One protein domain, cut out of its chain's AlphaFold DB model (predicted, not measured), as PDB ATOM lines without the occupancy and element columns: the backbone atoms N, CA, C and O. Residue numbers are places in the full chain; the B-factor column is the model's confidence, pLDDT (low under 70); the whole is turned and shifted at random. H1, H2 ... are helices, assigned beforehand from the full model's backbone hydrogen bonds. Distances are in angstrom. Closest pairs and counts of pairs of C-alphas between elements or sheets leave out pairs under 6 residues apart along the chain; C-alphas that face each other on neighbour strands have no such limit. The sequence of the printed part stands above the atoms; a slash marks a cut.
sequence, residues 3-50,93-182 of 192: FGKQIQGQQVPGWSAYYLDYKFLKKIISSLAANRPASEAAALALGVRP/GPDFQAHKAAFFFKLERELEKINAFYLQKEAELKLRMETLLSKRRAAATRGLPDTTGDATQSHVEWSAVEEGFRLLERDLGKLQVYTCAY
ATOM      1  N   PHE A   3     -17.666 -32.933 -28.505       80.06
ATOM      2  CA  PHE A   3     -17.064 -33.391 -27.243       80.06
ATOM      3  C   PHE A   3     -15.811 -32.615 -26.804       80.06
ATOM      4  O   PHE A   3     -15.726 -32.170 -25.666       80.06
ATOM      5  N   GLY A   4     -14.867 -32.362 -27.718       81.56
ATOM      6  CA  GLY A   4     -13.649 -31.618 -27.374       81.56
ATOM      7  C   GLY A   4     -13.912 -30.187 -26.885       81.56
ATOM      8  O   GLY A   4     -13.211 -29.714 -25.997       81.56
ATOM      9  N   LYS A   5     -14.938 -29.507 -27.421       83.50
ATOM     10  CA  LYS A   5     -15.354 -28.178 -26.938       83.50
ATOM     11  C   LYS A   5     -16.114 -28.276 -25.614       83.50
ATOM     12  O   LYS A   5     -15.963 -27.410 -24.764       83.50
ATOM     13  N   GLN A   6     -16.908 -29.330 -25.444       84.25
ATOM     14  CA  GLN A   6     -17.680 -29.576 -24.228       84.25
ATOM     15  C   GLN A   6     -16.782 -29.813 -23.013       84.25
ATOM     16  O   GLN A   6     -16.946 -29.121 -22.014       84.25
ATOM     17  N   ILE A   7     -15.803 -30.720 -23.114       85.12
ATOM     18  CA  ILE A   7     -14.859 -30.975 -22.017       85.12
ATOM     19  C   ILE A   7     -14.138 -29.692 -21.614       85.12
ATOM     20  O   ILE A   7     -13.988 -29.451 -20.425       85.12
ATOM     21  N   GLN A   8     -13.727 -28.859 -22.576       84.50
ATOM     22  CA  GLN A   8     -13.068 -27.577 -22.297       84.50
ATOM     23  C   GLN A   8     -13.993 -26.574 -21.596       84.50
ATOM     24  O   GLN A   8     -13.549 -25.857 -20.707       84.50
ATOM     25  N   GLY A   9     -15.272 -26.532 -21.976       84.44
ATOM     26  CA  GLY A   9     -16.256 -25.632 -21.372       84.44
ATOM     27  C   GLY A   9     -16.681 -26.028 -19.955       84.44
ATOM     28  O   GLY A   9     -17.091 -25.165 -19.190       84.44
ATOM     29  N   GLN A  10     -16.571 -27.310 -19.596       85.88
ATOM     30  CA  GLN A  10     -16.982 -27.845 -18.290       85.88
ATOM     31  C   GLN A  10     -15.808 -28.053 -17.316       85.88
ATOM     32  O   GLN A  10     -15.974 -28.689 -16.274       85.88
ATOM     33  N   GLN A  11     -14.606 -27.556 -17.633       89.31
ATOM     34  CA  GLN A  11     -13.450 -27.753 -16.758       89.31
ATOM     35  C   GLN A  11     -13.607 -26.989 -15.449       89.31
ATOM     36  O   GLN A  11     -13.852 -25.783 -15.436       89.31
ATOM     37  N   VAL A  12     -13.365 -27.683 -14.340       90.69
ATOM     38  CA  VAL A  12     -13.215 -27.028 -13.044       90.69
ATOM     39  C   VAL A  12     -11.947 -26.159 -13.078       90.69
ATOM     40  O   VAL A  12     -10.866 -26.668 -13.408       90.69
ATOM     41  N   PRO A  13     -12.033 -24.859 -12.730       90.62
ATOM     42  CA  PRO A  13     -10.867 -23.987 -12.664       90.62
ATOM     43  C   PRO A  13      -9.773 -24.563 -11.758       90.62
ATOM     44  O   PRO A  13     -10.040 -25.006 -10.641       90.62
ATOM     45  N   GLY A  14      -8.534 -24.562 -12.248       90.19
ATOM     46  CA  GLY A  14      -7.378 -25.132 -11.548       90.19
ATOM     47  C   GLY A  14      -7.175 -26.638 -11.748       90.19
ATOM     48  O   GLY A  14      -6.132 -27.147 -11.350       90.19
ATOM     49  N   TRP A  15      -8.114 -27.358 -12.377       92.94
ATOM     50  CA  TRP A  15      -7.990 -28.804 -12.632       92.94
ATOM     51  C   TRP A  15      -7.767 -29.159 -14.106       92.94
ATOM     52  O   TRP A  15      -7.637 -30.334 -14.430       92.94
ATOM     53  N   SER A  16      -7.676 -28.168 -14.999       89.31
ATOM     54  CA  SER A  16      -7.576 -28.348 -16.458       89.31
ATOM     55  C   SER A  16      -6.475 -29.322 -16.906       89.31
ATOM     56  O   SER A  16      -6.689 -30.086 -17.845       89.31
ATOM     57  N   ALA A  17      -5.330 -29.355 -16.216       91.06
ATOM     58  CA  ALA A  17      -4.213 -30.259 -16.517       91.06
ATOM     59  C   ALA A  17      -4.543 -31.751 -16.297       91.06
ATOM     60  O   ALA A  17      -3.977 -32.625 -16.961       91.06
ATOM     61  N   TYR A  18      -5.486 -32.040 -15.398       93.00
ATOM     62  CA  TYR A  18      -5.944 -33.392 -15.082       93.00
ATOM     63  C   TYR A  18      -7.093 -33.842 -15.981       93.00
ATOM     64  O   TYR A  18      -7.594 -34.947 -15.806       93.00
ATOM     65  N   TYR A  19      -7.523 -33.020 -16.943       91.69
ATOM     66  CA  TYR A  19      -8.490 -33.445 -17.947       91.69
ATOM     67  C   TYR A  19      -7.819 -34.166 -19.124       91.69
ATOM     68  O   TYR A  19      -6.616 -34.038 -19.358       91.69
ATOM     69  N   LEU A  20      -8.616 -34.921 -19.879       90.44
ATOM     70  CA  LEU A  20      -8.199 -35.620 -21.092       90.44
ATOM     71  C   LEU A  20      -7.701 -34.638 -22.160       90.44
ATOM     72  O   LEU A  20      -8.465 -33.778 -22.615       90.44
ATOM     73  N   ASP A  21      -6.470 -34.814 -22.649       89.50
ATOM     74  CA  ASP A  21      -5.979 -34.068 -23.813       89.50
ATOM     75  C   ASP A  21      -6.543 -34.629 -25.132       89.50
ATOM     76  O   ASP A  21      -5.871 -35.248 -25.965       89.50
ATOM     77  N   TYR A  22      -7.837 -34.384 -25.337       89.56
ATOM     78  CA  TYR A  22      -8.573 -34.819 -26.520       89.56
ATOM     79  C   TYR A  22      -8.003 -34.231 -27.820       89.56
ATOM     80  O   TYR A  22      -8.025 -34.870 -28.876       89.56
ATOM     81  N   LYS A  23      -7.489 -32.995 -27.769       86.44
ATOM     82  CA  LYS A  23      -6.933 -32.318 -28.946       86.44
ATOM     83  C   LYS A  23      -5.682 -33.044 -29.422       86.44
ATOM     84  O   LYS A  23      -5.524 -33.250 -30.625       86.44
ATOM     85  N   PHE A  24      -4.824 -33.439 -28.494       85.56
ATOM     86  CA  PHE A  24      -3.615 -34.177 -28.797       85.56
ATOM     87  C   PHE A  24      -3.908 -35.588 -29.335       85.56
ATOM     88  O   PHE A  24      -3.390 -35.955 -30.389       85.56
ATOM     89  N   LEU A  25      -4.822 -36.330 -28.703       87.38
ATOM     90  CA  LEU A  25      -5.280 -37.642 -29.190       87.38
ATOM     91  C   LEU A  25      -5.819 -37.562 -30.627       87.38
ATOM     92  O   LEU A  25      -5.443 -38.352 -31.495       87.38
ATOM     93  N   LYS A  26      -6.631 -36.539 -30.920       87.69
ATOM     94  CA  LYS A  26      -7.128 -36.279 -32.277       87.69
ATOM     95  C   LYS A  26      -5.992 -35.995 -33.267       87.69
ATOM     96  O   LYS A  26      -6.104 -36.383 -34.432       87.69
ATOM     97  N   LYS A  27      -4.913 -35.324 -32.849       87.00
ATOM     98  CA  LYS A  27      -3.762 -35.041 -33.723       87.00
ATOM     99  C   LYS A  27      -3.040 -36.316 -34.154       87.00
ATOM    100  O   LYS A  27      -2.677 -36.382 -35.320       87.00
ATOM    101  N   ILE A  28      -2.894 -37.316 -33.280       82.00
ATOM    102  CA  ILE A  28      -2.271 -38.604 -33.644       82.00
ATOM    103  C   ILE A  28      -3.093 -39.314 -34.729       82.00
ATOM    104  O   ILE A  28      -2.556 -39.713 -35.758       82.00
ATOM    105  N   ILE A  29      -4.416 -39.390 -34.554       85.31
ATOM    106  CA  ILE A  29      -5.315 -39.969 -35.569       85.31
ATOM    107  C   ILE A  29      -5.216 -39.185 -36.887       85.31
ATOM    108  O   ILE A  29      -5.185 -39.761 -37.972       85.31
ATOM    109  N   SER A  30      -5.142 -37.855 -36.792       85.69
ATOM    110  CA  SER A  30      -5.044 -36.982 -37.965       85.69
ATOM    111  C   SER A  30      -3.696 -37.117 -38.689       85.69
ATOM    112  O   SER A  30      -3.670 -36.989 -39.908       85.69
ATOM    113  N   SER A  31      -2.586 -37.384 -37.982       80.56
ATOM    114  CA  SER A  31      -1.273 -37.593 -38.613       80.56
ATOM    115  C   SER A  31      -1.227 -38.911 -39.378       80.56
ATOM    116  O   SER A  31      -0.697 -38.941 -40.486       80.56
ATOM    117  N   LEU A  32      -1.854 -39.958 -38.833       81.00
ATOM    118  CA  LEU A  32      -2.011 -41.239 -39.515       81.00
ATOM    119  C   LEU A  32      -2.841 -41.090 -40.797       81.00
ATOM    120  O   LEU A  32      -2.436 -41.568 -41.850       81.00
ATOM    121  N   ALA A  33      -3.973 -40.379 -40.733       79.00
ATOM    122  CA  ALA A  33      -4.804 -40.116 -41.911       79.00
ATOM    123  C   ALA A  33      -4.071 -39.305 -42.999       79.00
ATOM    124  O   ALA A  33      -4.402 -39.410 -44.177       79.00
ATOM    125  N   ALA A  34      -3.074 -38.508 -42.605       82.50
ATOM    126  CA  ALA A  34      -2.233 -37.718 -43.498       82.50
ATOM    127  C   ALA A  34      -0.945 -38.443 -43.951       82.50
ATOM    128  O   ALA A  34      -0.101 -37.802 -44.575       82.50
ATOM    129  N   ASN A  35      -0.772 -39.737 -43.635       74.69
ATOM    130  CA  ASN A  35       0.430 -40.538 -43.931       74.69
ATOM    131  C   ASN A  35       1.750 -39.903 -43.447       74.69
ATOM    132  O   ASN A  35       2.795 -40.058 -44.080       74.69
ATOM    133  N   ARG A  36       1.720 -39.161 -42.333       76.56
ATOM    134  CA  ARG A  36       2.947 -38.645 -41.706       76.56
ATOM    135  C   ARG A  36       3.728 -39.779 -41.037       76.56
ATOM    136  O   ARG A  36       3.117 -40.767 -40.640       76.56
ATOM    137  N   PRO A  37       5.060 -39.664 -40.894       73.81
ATOM    138  CA  PRO A  37       5.867 -40.729 -40.310       73.81
ATOM    139  C   PRO A  37       5.494 -40.982 -38.845       73.81
ATOM    140  O   PRO A  37       5.303 -40.052 -38.058       73.81
ATOM    141  N   ALA A  38       5.460 -42.260 -38.457       71.50
ATOM    142  CA  ALA A  38       5.089 -42.680 -37.106       71.50
ATOM    143  C   ALA A  38       6.044 -42.161 -36.018       71.50
ATOM    144  O   ALA A  38       5.650 -42.026 -34.860       71.50
ATOM    145  N   SER A  39       7.281 -41.814 -36.389       70.56
ATOM    146  CA  SER A  39       8.251 -41.164 -35.505       70.56
ATOM    147  C   SER A  39       7.769 -39.799 -35.004       70.56
ATOM    148  O   SER A  39       8.020 -39.465 -33.849       70.56
ATOM    149  N   GLU A  40       7.017 -39.039 -35.810       72.69
ATOM    150  CA  GLU A  40       6.415 -37.767 -35.388       72.69
ATOM    151  C   GLU A  40       5.306 -38.025 -34.359       72.69
ATOM    152  O   GLU A  40       5.259 -37.368 -33.322       72.69
ATOM    153  N   ALA A  41       4.453 -39.030 -34.584       71.50
ATOM    154  CA  ALA A  41       3.401 -39.414 -33.642       71.50
ATOM    155  C   ALA A  41       3.965 -39.940 -32.309       71.50
ATOM    156  O   ALA A  41       3.450 -39.589 -31.247       71.50
ATOM    157  N   ALA A  42       5.038 -40.734 -32.352       71.94
ATOM    158  CA  ALA A  42       5.722 -41.250 -31.168       71.94
ATOM    159  C   ALA A  42       6.444 -40.141 -30.384       71.94
ATOM    160  O   ALA A  42       6.294 -40.061 -29.166       71.94
ATOM    161  N   ALA A  43       7.157 -39.240 -31.069       73.31
ATOM    162  CA  ALA A  43       7.793 -38.079 -30.440       73.31
ATOM    163  C   ALA A  43       6.755 -37.179 -29.758       73.31
ATOM    164  O   ALA A  43       6.915 -36.793 -28.600       73.31
ATOM    165  N   LEU A  44       5.636 -36.929 -30.444       71.75
ATOM    166  CA  LEU A  44       4.504 -36.226 -29.865       71.75
ATOM    167  C   LEU A  44       3.993 -36.965 -28.614       71.75
ATOM    168  O   LEU A  44       3.754 -36.319 -27.595       71.75
ATOM    169  N   ALA A  45       3.783 -38.287 -28.675       73.31
ATOM    170  CA  ALA A  45       3.207 -39.068 -27.575       73.31
ATOM    171  C   ALA A  45       4.092 -39.071 -26.319       73.31
ATOM    172  O   ALA A  45       3.571 -39.039 -25.204       73.31
ATOM    173  N   LEU A  46       5.413 -39.048 -26.507       72.44
ATOM    174  CA  LEU A  46       6.412 -38.972 -25.439       72.44
ATOM    175  C   LEU A  46       6.673 -37.540 -24.945       72.44
ATOM    176  O   LEU A  46       7.442 -37.351 -24.007       72.44
ATOM    177  N   GLY A  47       6.052 -36.521 -25.551       59.69
ATOM    178  CA  GLY A  47       6.287 -35.118 -25.194       59.69
ATOM    179  C   GLY A  47       7.659 -34.587 -25.621       59.69
ATOM    180  O   GLY A  47       8.059 -33.510 -25.182       59.69
ATOM    181  N   VAL A  48       8.370 -35.306 -26.496       55.00
ATOM    182  CA  VAL A  48       9.655 -34.879 -27.055       55.00
ATOM    183  C   VAL A  48       9.366 -33.893 -28.187       55.00
ATOM    184  O   VAL A  48       8.857 -34.260 -29.248       55.00
ATOM    185  N   ARG A  49       9.649 -32.603 -27.963       47.75
ATOM    186  CA  ARG A  49       9.609 -31.597 -29.037       47.75
ATOM    187  C   ARG A  49      10.765 -31.896 -30.010       47.75
ATOM    188  O   ARG A  49      11.880 -32.085 -29.534       47.75
ATOM    189  N   PRO A  50      10.570 -31.889 -31.343       44.28
ATOM    190  CA  PRO A  50      11.647 -32.109 -32.323       44.28
ATOM    191  C   PRO A  50      12.663 -30.950 -32.426       44.28
ATOM    192  O   PRO A  50      13.096 -30.603 -33.521       44.28
ATOM    193  N   GLY A  93       0.525 -52.363 -42.811       79.94
ATOM    194  CA  GLY A  93       1.981 -52.353 -42.586       79.94
ATOM    195  C   GLY A  93       2.539 -51.620 -41.345       79.94
ATOM    196  O   GLY A  93       1.811 -50.958 -40.604       79.94
ATOM    197  N   PRO A  94       3.862 -51.706 -41.112       81.25
ATOM    198  CA  PRO A  94       4.504 -51.343 -39.840       81.25
ATOM    199  C   PRO A  94       4.208 -49.909 -39.369       81.25
ATOM    200  O   PRO A  94       4.055 -49.679 -38.170       81.25
ATOM    201  N   ASP A  95       4.032 -48.966 -40.295       78.62
ATOM    202  CA  ASP A  95       3.696 -47.576 -39.972       78.62
ATOM    203  C   ASP A  95       2.324 -47.428 -39.308       78.62
ATOM    204  O   ASP A  95       2.170 -46.647 -38.367       78.62
ATOM    205  N   PHE A  96       1.317 -48.186 -39.750       83.31
ATOM    206  CA  PHE A  96      -0.008 -48.152 -39.129       83.31
ATOM    207  C   PHE A  96       0.041 -48.712 -37.708       83.31
ATOM    208  O   PHE A  96      -0.539 -48.125 -36.794       83.31
ATOM    209  N   GLN A  97       0.777 -49.808 -37.509       84.19
ATOM    210  CA  GLN A  97       0.952 -50.411 -36.189       84.19
ATOM    211  C   GLN A  97       1.681 -49.470 -35.227       84.19
ATOM    212  O   GLN A  97       1.273 -49.340 -34.074       84.19
ATOM    213  N   ALA A  98       2.692 -48.743 -35.703       82.44
ATOM    214  CA  ALA A  98       3.397 -47.753 -34.897       82.44
ATOM    215  C   ALA A  98       2.486 -46.580 -34.477       82.44
ATOM    216  O   ALA A  98       2.498 -46.179 -33.313       82.44
ATOM    217  N   HIS A  99       1.629 -46.071 -35.370       81.62
ATOM    218  CA  HIS A  99       0.636 -45.047 -35.009       81.62
ATOM    219  C   HIS A  99      -0.430 -45.571 -34.046       81.62
ATOM    220  O   HIS A  99      -0.820 -44.861 -33.118       81.62
ATOM    221  N   LYS A 100      -0.894 -46.809 -34.253       86.25
ATOM    222  CA  LYS A 100      -1.840 -47.485 -33.359       86.25
ATOM    223  C   LYS A 100      -1.246 -47.599 -31.954       86.25
ATOM    224  O   LYS A 100      -1.879 -47.162 -30.997       86.25
ATOM    225  N   ALA A 101      -0.015 -48.093 -31.842       86.75
ATOM    226  CA  ALA A 101       0.703 -48.196 -30.576       86.75
ATOM    227  C   ALA A 101       0.898 -46.824 -29.907       86.75
ATOM    228  O   ALA A 101       0.590 -46.676 -28.728       86.75
ATOM    229  N   ALA A 102       1.327 -45.800 -30.654       85.19
ATOM    230  CA  ALA A 102       1.505 -44.447 -30.120       85.19
ATOM    231  C   ALA A 102       0.188 -43.836 -29.609       85.19
ATOM    232  O   ALA A 102       0.167 -43.178 -28.567       85.19
ATOM    233  N   PHE A 103      -0.919 -44.070 -30.320       89.94
ATOM    234  CA  PHE A 103      -2.242 -43.623 -29.897       89.94
ATOM    235  C   PHE A 103      -2.681 -44.292 -28.593       89.94
ATOM    236  O   PHE A 103      -3.054 -43.585 -27.657       89.94
ATOM    237  N   PHE A 104      -2.616 -45.627 -28.513       90.62
ATOM    238  CA  PHE A 104      -3.029 -46.361 -27.314       90.62
ATOM    239  C   PHE A 104      -2.139 -46.048 -26.120       90.62
ATOM    240  O   PHE A 104      -2.664 -45.751 -25.054       90.62
ATOM    241  N   PHE A 105      -0.823 -45.973 -26.319       90.06
ATOM    242  CA  PHE A 105       0.101 -45.558 -25.269       90.06
ATOM    243  C   PHE A 105      -0.275 -44.187 -24.699       90.06
ATOM    244  O   PHE A 105      -0.364 -44.009 -23.484       90.06
ATOM    245  N   LYS A 106      -0.551 -43.200 -25.563       89.75
ATOM    246  CA  LYS A 106      -0.982 -41.879 -25.094       89.75
ATOM    247  C   LYS A 106      -2.335 -41.940 -24.389       89.75
ATOM    248  O   LYS A 106      -2.502 -41.290 -23.362       89.75
ATOM    249  N   LEU A 107      -3.299 -42.670 -24.946       92.81
ATOM    250  CA  LEU A 107      -4.638 -42.792 -24.377       92.81
ATOM    251  C   LEU A 107      -4.590 -43.408 -22.977       92.81
ATOM    252  O   LEU A 107      -5.183 -42.853 -22.058       92.81
ATOM    253  N   GLU A 108      -3.841 -44.494 -22.805       92.25
ATOM    254  CA  GLU A 108      -3.632 -45.154 -21.516       92.25
ATOM    255  C   GLU A 108      -3.030 -44.193 -20.492       92.25
ATOM    256  O   GLU A 108      -3.568 -44.061 -19.398       92.25
ATOM    257  N   ARG A 109      -1.990 -43.435 -20.864       92.75
ATOM    258  CA  ARG A 109      -1.378 -42.435 -19.971       92.75
ATOM    259  C   ARG A 109      -2.341 -41.326 -19.567       92.75
ATOM    260  O   ARG A 109      -2.322 -40.878 -18.423       92.75
ATOM    261  N   GLU A 110      -3.182 -40.866 -20.488       93.94
ATOM    262  CA  GLU A 110      -4.189 -39.858 -20.161       93.94
ATOM    263  C   GLU A 110      -5.292 -40.418 -19.249       93.94
ATOM    264  O   GLU A 110      -5.718 -39.718 -18.331       93.94
ATOM    265  N   LEU A 111      -5.731 -41.664 -19.461       93.31
ATOM    266  CA  LEU A 111      -6.708 -42.335 -18.598       93.31
ATOM    267  C   LEU A 111      -6.144 -42.606 -17.202       93.31
ATOM    268  O   LEU A 111      -6.819 -42.341 -16.212       93.31
ATOM    269  N   GLU A 112      -4.899 -43.071 -17.116       94.00
ATOM    270  CA  GLU A 112      -4.196 -43.294 -15.853       94.00
ATOM    271  C   GLU A 112      -4.071 -41.989 -15.060       94.00
ATOM    272  O   GLU A 112      -4.402 -41.953 -13.878       94.00
ATOM    273  N   LYS A 113      -3.701 -40.888 -15.724       95.06
ATOM    274  CA  LYS A 113      -3.658 -39.545 -15.127       95.06
ATOM    275  C   LYS A 113      -5.016 -39.121 -14.552       95.06
ATOM    276  O   LYS A 113      -5.077 -38.647 -13.418       95.06
ATOM    277  N   ILE A 114      -6.088 -39.264 -15.335       93.62
ATOM    278  CA  ILE A 114      -7.456 -38.899 -14.924       93.62
ATOM    279  C   ILE A 114      -7.890 -39.734 -13.717       93.62
ATOM    280  O   ILE A 114      -8.384 -39.196 -12.727       93.62
ATOM    281  N   ASN A 115      -7.666 -41.046 -13.782       93.88
ATOM    282  CA  ASN A 115      -8.040 -41.968 -12.721       93.88
ATOM    283  C   ASN A 115      -7.243 -41.712 -11.432       93.88
ATOM    284  O   ASN A 115      -7.827 -41.636 -10.355       93.88
ATOM    285  N   ALA A 116      -5.926 -41.508 -11.535       95.69
ATOM    286  CA  ALA A 116      -5.074 -41.195 -10.391       95.69
ATOM    287  C   ALA A 116      -5.536 -39.916  -9.677       95.69
ATOM    288  O   ALA A 116      -5.663 -39.900  -8.452       95.69
ATOM    289  N   PHE A 117      -5.854 -38.867 -10.440       96.06
ATOM    290  CA  PHE A 117      -6.385 -37.626  -9.881       96.06
ATOM    291  C   PHE A 117      -7.737 -37.832  -9.186       96.06
ATOM    292  O   PHE A 117      -7.936 -37.340  -8.072       96.06
ATOM    293  N   TYR A 118      -8.655 -38.573  -9.815       95.12
ATOM    294  CA  TYR A 118      -9.960 -38.885  -9.234       95.12
ATOM    295  C   TYR A 118      -9.824 -39.636  -7.906       95.12
ATOM    296  O   TYR A 118     -10.362 -39.182  -6.896       95.12
ATOM    297  N   LEU A 119      -9.060 -40.733  -7.884       96.19
ATOM    298  CA  LEU A 119      -8.857 -41.551  -6.685       96.19
ATOM    299  C   LEU A 119      -8.205 -40.748  -5.556       96.19
ATOM    300  O   LEU A 119      -8.621 -40.844  -4.402       96.19
ATOM    301  N   GLN A 120      -7.223 -39.906  -5.885       96.81
ATOM    302  CA  GLN A 120      -6.593 -39.021  -4.909       96.81
ATOM    303  C   GLN A 120      -7.607 -38.041  -4.303       96.81
ATOM    304  O   GLN A 120      -7.642 -37.866  -3.084       96.81
ATOM    305  N   LYS A 121      -8.445 -37.409  -5.133       96.00
ATOM    306  CA  LYS A 121      -9.456 -36.457  -4.656       96.00
ATOM    307  C   LYS A 121     -10.567 -37.128  -3.864       96.00
ATOM    308  O   LYS A 121     -11.009 -36.572  -2.862       96.00
ATOM    309  N   GLU A 122     -10.989 -38.320  -4.263       95.44
ATOM    310  CA  GLU A 122     -11.957 -39.109  -3.511       95.44
ATOM    311  C   GLU A 122     -11.422 -39.448  -2.108       95.44
ATOM    312  O   GLU A 122     -12.118 -39.234  -1.115       95.44
ATOM    313  N   ALA A 123     -10.169 -39.907  -2.009       97.25
ATOM    314  CA  ALA A 123      -9.525 -40.208  -0.730       97.25
ATOM    315  C   ALA A 123      -9.395 -38.964   0.169       97.25
ATOM    316  O   ALA A 123      -9.686 -39.030   1.364       97.25
ATOM    317  N   GLU A 124      -9.021 -37.816  -0.403       96.62
ATOM    318  CA  GLU A 124      -8.931 -36.535   0.309       96.62
ATOM    319  C   GLU A 124     -10.286 -36.114   0.904       96.62
ATOM    320  O   GLU A 124     -10.371 -35.742   2.078       96.62
ATOM    321  N   LEU A 125     -11.363 -36.205   0.116       96.25
ATOM    322  CA  LEU A 125     -12.707 -35.838   0.566       96.25
ATOM    323  C   LEU A 125     -13.251 -36.815   1.614       96.25
ATOM    324  O   LEU A 125     -13.849 -36.368   2.595       96.25
ATOM    325  N   LYS A 126     -13.002 -38.123   1.460       96.81
ATOM    326  CA  LYS A 126     -13.372 -39.143   2.457       96.81
ATOM    327  C   LYS A 126     -12.705 -38.874   3.804       96.81
ATOM    328  O   LYS A 126     -13.399 -38.756   4.812       96.81
ATOM    329  N   LEU A 127     -11.388 -38.661   3.812       97.31
ATOM    330  CA  LEU A 127     -10.645 -38.341   5.033       97.31
ATOM    331  C   LEU A 127     -11.164 -37.056   5.698       97.31
ATOM    332  O   LEU A 127     -11.318 -36.979   6.923       97.31
ATOM    333  N   ARG A 128     -11.465 -36.030   4.893       96.00
ATOM    334  CA  ARG A 128     -12.017 -34.767   5.395       96.00
ATOM    335  C   ARG A 128     -13.394 -34.961   6.028       96.00
ATOM    336  O   ARG A 128     -13.649 -34.384   7.085       96.00
ATOM    337  N   MET A 129     -14.252 -35.785   5.429       96.38
ATOM    338  CA  MET A 129     -15.559 -36.140   5.983       96.38
ATOM    339  C   MET A 129     -15.423 -36.845   7.338       96.38
ATOM    340  O   MET A 129     -16.037 -36.415   8.312       96.38
ATOM    341  N   GLU A 130     -14.577 -37.870   7.436       97.31
ATOM    342  CA  GLU A 130     -14.327 -38.606   8.686       97.31
ATOM    343  C   GLU A 130     -13.796 -37.693   9.801       97.31
ATOM    344  O   GLU A 130     -14.245 -37.749  10.953       97.31
ATOM    345  N   THR A 131     -12.888 -36.782   9.443       96.31
ATOM    346  CA  THR A 131     -12.345 -35.781  10.366       96.31
ATOM    347  C   THR A 131     -13.436 -34.833  10.865       96.31
ATOM    348  O   THR A 131     -13.514 -34.553  12.061       96.31
ATOM    349  N   LEU A 132     -14.303 -34.341   9.975       95.25
ATOM    350  CA  LEU A 132     -15.398 -33.440  10.342       95.25
ATOM    351  C   LEU A 132     -16.450 -34.129  11.215       95.25
ATOM    352  O   LEU A 132     -16.923 -33.530  12.178       95.25
ATOM    353  N   LEU A 133     -16.768 -35.399  10.947       95.25
ATOM    354  CA  LEU A 133     -17.653 -36.198  11.801       95.25
ATOM    355  C   LEU A 133     -17.070 -36.373  13.209       95.25
ATOM    356  O   LEU A 133     -17.789 -36.216  14.199       95.25
ATOM    357  N   SER A 134     -15.766 -36.642  13.299       93.31
ATOM    358  CA  SER A 134     -15.054 -36.764  14.573       93.31
ATOM    359  C   SER A 134     -15.063 -35.444  15.353       93.31
ATOM    360  O   SER A 134     -15.393 -35.433  16.539       93.31
ATOM    361  N   LYS A 135     -14.796 -34.317  14.679       92.12
ATOM    362  CA  LYS A 135     -14.859 -32.973  15.279       92.12
ATOM    363  C   LYS A 135     -16.268 -32.610  15.744       92.12
ATOM    364  O   LYS A 135     -16.424 -32.108  16.851       92.12
ATOM    365  N   ARG A 136     -17.295 -32.918  14.946       91.69
ATOM    366  CA  ARG A 136     -18.701 -32.689  15.313       91.69
ATOM    367  C   ARG A 136     -19.087 -33.460  16.571       91.69
ATOM    368  O   ARG A 136     -19.735 -32.903  17.449       91.69
ATOM    369  N   ARG A 137     -18.677 -34.730  16.673       90.00
ATOM    370  CA  ARG A 137     -18.918 -35.547  17.871       90.00
ATOM    371  C   ARG A 137     -18.214 -34.952  19.093       90.00
ATOM    372  O   ARG A 137     -18.844 -34.846  20.136       90.00
ATOM    373  N   ALA A 138     -16.958 -34.526  18.955       86.88
ATOM    374  CA  ALA A 138     -16.208 -33.904  20.045       86.88
ATOM    375  C   ALA A 138     -16.849 -32.589  20.530       86.88
ATOM    376  O   ALA A 138     -17.019 -32.410  21.734       86.88
ATOM    377  N   ALA A 139     -17.261 -31.711  19.609       84.75
ATOM    378  CA  ALA A 139     -17.949 -30.461  19.939       84.75
ATOM    379  C   ALA A 139     -19.300 -30.715  20.637       84.75
ATOM    380  O   ALA A 139     -19.624 -30.057  21.621       84.75
ATOM    381  N   ALA A 140     -20.056 -31.726  20.193       83.62
ATOM    382  CA  ALA A 140     -21.325 -32.101  20.818       83.62
ATOM    383  C   ALA A 140     -21.163 -32.617  22.260       83.62
ATOM    384  O   ALA A 140     -22.026 -32.368  23.095       83.62
ATOM    385  N   THR A 141     -20.070 -33.323  22.576       79.81
ATOM    386  CA  THR A 141     -19.796 -33.799  23.945       79.81
ATOM    387  C   THR A 141     -19.364 -32.670  24.887       79.81
ATOM    388  O   THR A 141     -19.654 -32.740  26.077       79.81
ATOM    389  N   ARG A 142     -18.704 -31.622  24.373       72.06
ATOM    390  CA  ARG A 142     -18.278 -30.448  25.163       72.06
ATOM    391  C   ARG A 142     -19.398 -29.447  25.427       72.06
ATOM    392  O   ARG A 142     -19.354 -28.750  26.427       72.06
ATOM    393  N   GLY A 143     -20.438 -29.423  24.593       59.56
ATOM    394  CA  GLY A 143     -21.632 -28.598  24.808       59.56
ATOM    395  C   GLY A 143     -22.507 -29.000  26.008       59.56
ATOM    396  O   GLY A 143     -23.607 -28.467  26.151       59.56
ATOM    397  N   LEU A 144     -22.069 -29.943  26.856       57.84
ATOM    398  CA  LEU A 144     -22.769 -30.306  28.086       57.84
ATOM    399  C   LEU A 144     -22.432 -29.275  29.190       57.84
ATOM    400  O   LEU A 144     -21.255 -29.049  29.467       57.84
ATOM    401  N   PRO A 145     -23.430 -28.610  29.800       53.41
ATOM    402  CA  PRO A 145     -23.204 -27.402  30.584       53.41
ATOM    403  C   PRO A 145     -22.712 -27.738  31.993       53.41
ATOM    404  O   PRO A 145     -23.517 -28.089  32.847       53.41
ATOM    405  N   ASP A 146     -21.414 -27.582  32.255       53.12
ATOM    406  CA  ASP A 146     -20.919 -27.514  33.643       53.12
ATOM    407  C   ASP A 146     -19.917 -26.372  33.908       53.12
ATOM    408  O   ASP A 146     -19.517 -26.139  35.044       53.12
ATOM    409  N   THR A 147     -19.540 -25.571  32.901       53.16
ATOM    410  CA  THR A 147     -18.615 -24.441  33.115       53.16
ATOM    411  C   THR A 147     -18.968 -23.211  32.281       53.16
ATOM    412  O   THR A 147     -18.841 -23.182  31.059       53.16
ATOM    413  N   THR A 148     -19.366 -22.144  32.970       57.41
ATOM    414  CA  THR A 148     -19.872 -20.855  32.458       57.41
ATOM    415  C   THR A 148     -18.881 -20.023  31.624       57.41
ATOM    416  O   THR A 148     -19.271 -18.988  31.088       57.41
ATOM    417  N   GLY A 149     -17.629 -20.464  31.459       56.31
ATOM    418  CA  GLY A 149     -16.615 -19.822  30.606       56.31
ATOM    419  C   GLY A 149     -16.440 -20.428  29.203       56.31
ATOM    420  O   GLY A 149     -15.749 -19.831  28.382       56.31
ATOM    421  N   ASP A 150     -17.054 -21.584  28.915       59.03
ATOM    422  CA  ASP A 150     -16.764 -22.413  27.724       59.03
ATOM    423  C   ASP A 150     -17.805 -22.279  26.588       59.03
ATOM    424  O   ASP A 150     -17.584 -22.670  25.443       59.03
ATOM    425  N   ALA A 151     -18.957 -21.657  26.862       65.25
ATOM    426  CA  ALA A 151     -20.068 -21.587  25.905       65.25
ATOM    427  C   ALA A 151     -19.719 -20.838  24.600       65.25
ATOM    428  O   ALA A 151     -20.160 -21.225  23.517       65.25
ATOM    429  N   THR A 152     -18.908 -19.777  24.679       70.81
ATOM    430  CA  THR A 152     -18.470 -19.019  23.495       70.81
ATOM    431  C   THR A 152     -17.449 -19.797  22.666       70.81
ATOM    432  O   THR A 152     -17.515 -19.756  21.439       70.81
ATOM    433  N   GLN A 153     -16.547 -20.547  23.310       69.94
ATOM    434  CA  GLN A 153     -15.576 -21.401  22.623       69.94
ATOM    435  C   GLN A 153     -16.274 -22.575  21.936       69.94
ATOM    436  O   GLN A 153     -16.050 -22.795  20.747       69.94
ATOM    437  N   SER A 154     -17.213 -23.237  22.618       72.50
ATOM    438  CA  SER A 154     -18.047 -24.289  22.030       72.50
ATOM    439  C   SER A 154     -18.834 -23.799  20.807       72.50
ATOM    440  O   SER A 154     -18.946 -24.533  19.825       72.50
ATOM    441  N   HIS A 155     -19.359 -22.567  20.825       77.44
ATOM    442  CA  HIS A 155     -20.055 -21.980  19.672       77.44
ATOM    443  C   HIS A 155     -19.106 -21.719  18.487       77.44
ATOM    444  O   HIS A 155     -19.457 -21.981  17.337       77.44
ATOM    445  N   VAL A 156     -17.889 -21.228  18.750       81.44
ATOM    446  CA  VAL A 156     -16.868 -21.013  17.709       81.44
ATOM    447  C   VAL A 156     -16.394 -22.345  17.115       81.44
ATOM    448  O   VAL A 156     -16.283 -22.457  15.894       81.44
ATOM    449  N   GLU A 157     -16.170 -23.372  17.941       83.50
ATOM    450  CA  GLU A 157     -15.824 -24.724  17.480       83.50
ATOM    451  C   GLU A 157     -16.942 -25.331  16.621       83.50
ATOM    452  O   GLU A 157     -16.670 -25.881  15.551       83.50
ATOM    453  N   TRP A 158     -18.199 -25.190  17.052       84.50
ATOM    454  CA  TRP A 158     -19.368 -25.648  16.302       84.50
ATOM    455  C   TRP A 158     -19.483 -24.952  14.939       84.50
ATOM    456  O   TRP A 158     -19.577 -25.621  13.910       84.50
ATOM    457  N   SER A 159     -19.367 -23.621  14.912       86.88
ATOM    458  CA  SER A 159     -19.402 -22.829  13.677       86.88
ATOM    459  C   SER A 159     -18.269 -23.203  12.709       86.88
ATOM    460  O   SER A 159     -18.489 -23.326  11.503       86.88
ATOM    461  N   ALA A 160     -17.063 -23.471  13.222       90.50
ATOM    462  CA  ALA A 160     -15.941 -23.927  12.402       90.50
ATOM    463  C   ALA A 160     -16.183 -25.316  11.780       90.50
ATOM    464  O   ALA A 160     -15.753 -25.578  10.653       90.50
ATOM    465  N   VAL A 161     -16.868 -26.217  12.494       91.25
ATOM    466  CA  VAL A 161     -17.254 -27.537  11.974       91.25
ATOM    467  C   VAL A 161     -18.312 -27.409  10.879       91.25
ATOM    468  O   VAL A 161     -18.162 -28.048   9.835       91.25
ATOM    469  N   GLU A 162     -19.334 -26.573  11.074       91.94
ATOM    470  CA  GLU A 162     -20.359 -26.292  10.058       91.94
ATOM    471  C   GLU A 162     -19.746 -25.723   8.772       91.94
ATOM    472  O   GLU A 162     -20.001 -26.239   7.680       91.94
ATOM    473  N   GLU A 163     -18.855 -24.735   8.888       94.88
ATOM    474  CA  GLU A 163     -18.149 -24.184   7.727       94.88
ATOM    475  C   GLU A 163     -17.269 -25.245   7.045       94.88
ATOM    476  O   GLU A 163     -17.164 -25.304   5.817       94.88
ATOM    477  N   GLY A 164     -16.679 -26.148   7.830       94.81
ATOM    478  CA  GLY A 164     -15.935 -27.295   7.327       94.81
ATOM    479  C   GLY A 164     -16.770 -28.214   6.427       94.81
ATOM    480  O   GLY A 164     -16.279 -28.613   5.365       94.81
ATOM    481  N   PHE A 165     -18.015 -28.511   6.812       95.81
ATOM    482  CA  PHE A 165     -18.963 -29.277   5.993       95.81
ATOM    483  C   PHE A 165     -19.391 -28.506   4.740       95.81
ATOM    484  O   PHE A 165     -19.383 -29.078   3.653       95.81
ATOM    485  N   ARG A 166     -19.651 -27.198   4.848       96.12
ATOM    486  CA  ARG A 166     -20.002 -26.358   3.689       96.12
ATOM    487  C   ARG A 166     -18.898 -26.341   2.626       96.12
ATOM    488  O   ARG A 166     -19.156 -26.424   1.424       96.12
ATOM    489  N   LEU A 167     -17.638 -26.280   3.057       95.69
ATOM    490  CA  LEU A 167     -16.492 -26.386   2.153       95.69
ATOM    491  C   LEU A 167     -16.364 -27.784   1.532       95.69
ATOM    492  O   LEU A 167     -16.037 -27.882   0.348       95.69
ATOM    493  N   LEU A 168     -16.629 -28.844   2.304       95.62
ATOM    494  CA  LEU A 168     -16.634 -30.225   1.814       95.62
ATOM    495  C   LEU A 168     -17.687 -30.424   0.712       95.62
ATOM    496  O   LEU A 168     -17.360 -30.989  -0.327       95.62
ATOM    497  N   GLU A 169     -18.907 -29.917   0.896       95.94
ATOM    498  CA  GLU A 169     -19.977 -29.968  -0.114       95.94
ATOM    499  C   GLU A 169     -19.573 -29.275  -1.415       95.94
ATOM    500  O   GLU A 169     -19.734 -29.823  -2.507       95.94
ATOM    501  N   ARG A 170     -18.970 -28.086  -1.315       95.50
ATOM    502  CA  ARG A 170     -18.472 -27.362  -2.489       95.50
ATOM    503  C   ARG A 170     -17.384 -28.149  -3.226       95.50
ATOM    504  O   ARG A 170     -17.348 -28.149  -4.456       95.50
ATOM    505  N   ASP A 171     -16.473 -28.786  -2.493       94.25
ATOM    506  CA  ASP A 171     -15.385 -29.561  -3.089       94.25
ATOM    507  C   ASP A 171     -15.891 -30.899  -3.682       94.25
ATOM    508  O   ASP A 171     -15.428 -31.295  -4.755       94.25
ATOM    509  N   LEU A 172     -16.916 -31.522  -3.085       94.88
ATOM    510  CA  LEU A 172     -17.687 -32.629  -3.674       94.88
ATOM    511  C   LEU A 172     -18.343 -32.222  -4.997       94.88
ATOM    512  O   LEU A 172     -18.210 -32.936  -5.990       94.88
ATOM    513  N   GLY A 173     -18.973 -31.044  -5.048       94.06
ATOM    514  CA  GLY A 173     -19.571 -30.513  -6.274       94.06
ATOM    515  C   GLY A 173     -18.554 -30.356  -7.410       94.06
ATOM    516  O   GLY A 173     -18.839 -30.694  -8.557       94.06
ATOM    517  N   LYS A 174     -17.319 -29.933  -7.103       94.00
ATOM    518  CA  LYS A 174     -16.236 -29.888  -8.103       94.00
ATOM    519  C   LYS A 174     -15.862 -31.282  -8.609       94.00
ATOM    520  O   LYS A 174     -15.706 -31.460  -9.815       94.00
ATOM    521  N   LEU A 175     -15.723 -32.265  -7.716       93.06
ATOM    522  CA  LEU A 175     -15.399 -33.643  -8.106       93.06
ATOM    523  C   LEU A 175     -16.518 -34.274  -8.947       93.06
ATOM    524  O   LEU A 175     -16.240 -34.999  -9.904       93.06
ATOM    525  N   GLN A 176     -17.774 -33.936  -8.654       91.25
ATOM    526  CA  GLN A 176     -18.919 -34.331  -9.467       91.25
ATOM    527  C   GLN A 176     -18.835 -33.728 -10.872       91.25
ATOM    528  O   GLN A 176     -18.906 -34.476 -11.841       91.25
ATOM    529  N   VAL A 177     -18.602 -32.417 -11.009       90.25
ATOM    530  CA  VAL A 177     -18.421 -31.769 -12.326       90.25
ATOM    531  C   VAL A 177     -17.273 -32.413 -13.110       90.25
ATOM    532  O   VAL A 177     -17.418 -32.690 -14.300       90.25
ATOM    533  N   TYR A 178     -16.151 -32.709 -12.445       90.94
ATOM    534  CA  TYR A 178     -15.018 -33.410 -13.054       90.94
ATOM    535  C   TYR A 178     -15.407 -34.788 -13.601       90.94
ATOM    536  O   TYR A 178     -15.047 -35.129 -14.723       90.94
ATOM    537  N   THR A 179     -16.185 -35.553 -12.838       88.06
ATOM    538  CA  THR A 179     -16.632 -36.902 -13.215       88.06
ATOM    539  C   THR A 179     -17.693 -36.861 -14.326       88.06
ATOM    540  O   THR A 179     -17.613 -37.605 -15.306       88.06
ATOM    541  N   CYS A 180     -18.648 -35.931 -14.237       85.75
ATOM    542  CA  CYS A 180     -19.710 -35.722 -15.226       85.75
ATOM    543  C   CYS A 180     -19.180 -35.283 -16.597       85.75
ATOM    544  O   CYS A 180     -19.818 -35.557 -17.610       85.75
ATOM    545  N   ALA A 181     -17.998 -34.660 -16.662       84.94
ATOM    546  CA  ALA A 181     -17.357 -34.333 -17.935       84.94
ATOM    547  C   ALA A 181     -17.039 -35.578 -18.798       84.94
ATOM    548  O   ALA A 181     -16.849 -35.442 -20.009       84.94
ATOM    549  N   TYR A 182     -16.996 -36.778 -18.200       81.44
ATOM    550  CA  TYR A 182     -16.658 -38.041 -18.873       81.44
ATOM    551  C   TYR A 182     -17.817 -39.040 -18.969       81.44
ATOM    552  O   TYR A 182     -17.847 -39.845 -19.899       81.44
TER     553      TYR A 182
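What this domain is: This is residues 3 to 50 and 93 to 182 of the 192 residues of the protein "SPX domain-containing protein" of Crucibulum laeve (UniProt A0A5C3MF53). A long helical hairpin, H4 and H5, makes a rod; towards the other end of H4 the short hairpin of H2 and H3 packs on it, with H1 near H2. The printed part has 138 residues, 106 of them in five named helices, H1 to H5 in order along the chain, with no named strand; its class is all helix, and the whole is extended, with a radius of gyration of the C-alphas of 24.2 A and spans of 83 by 24 by 24 A.

How they stand to each other: Start at H1, residues 3 to 9, close but not clearly touching H2, residues 22 to 33; C-alphas 4 and 22 are closest, 6.1 A. H3, residues 38 to 45, touches the hub H4, residues 94 to 142, closest at C-alphas 42 and 102, 5.4 A. H5, residues 151 to 180, touches H4 at C-alphas 139 and 158, 6.2 A, a shallow tilt of 19 degrees, opposite ways. Every O i to N i+4 pair is within hydrogen-bond range in H2 to H5, 2 of 3 in H1.

Where its parts are: Find C-alpha 94 at (4.504, -51.343, -39.840); H4 runs 72.0 A. H5, 43.5 A, ends at (-19.710, -35.722, -15.226).

The domain as a whole: Residues 51 to 92 are not printed; C-alphas 50 and 93 are 24.7 A apart. Residues 47 to 50, 143 to 151 and 153 have pLDDT under 70.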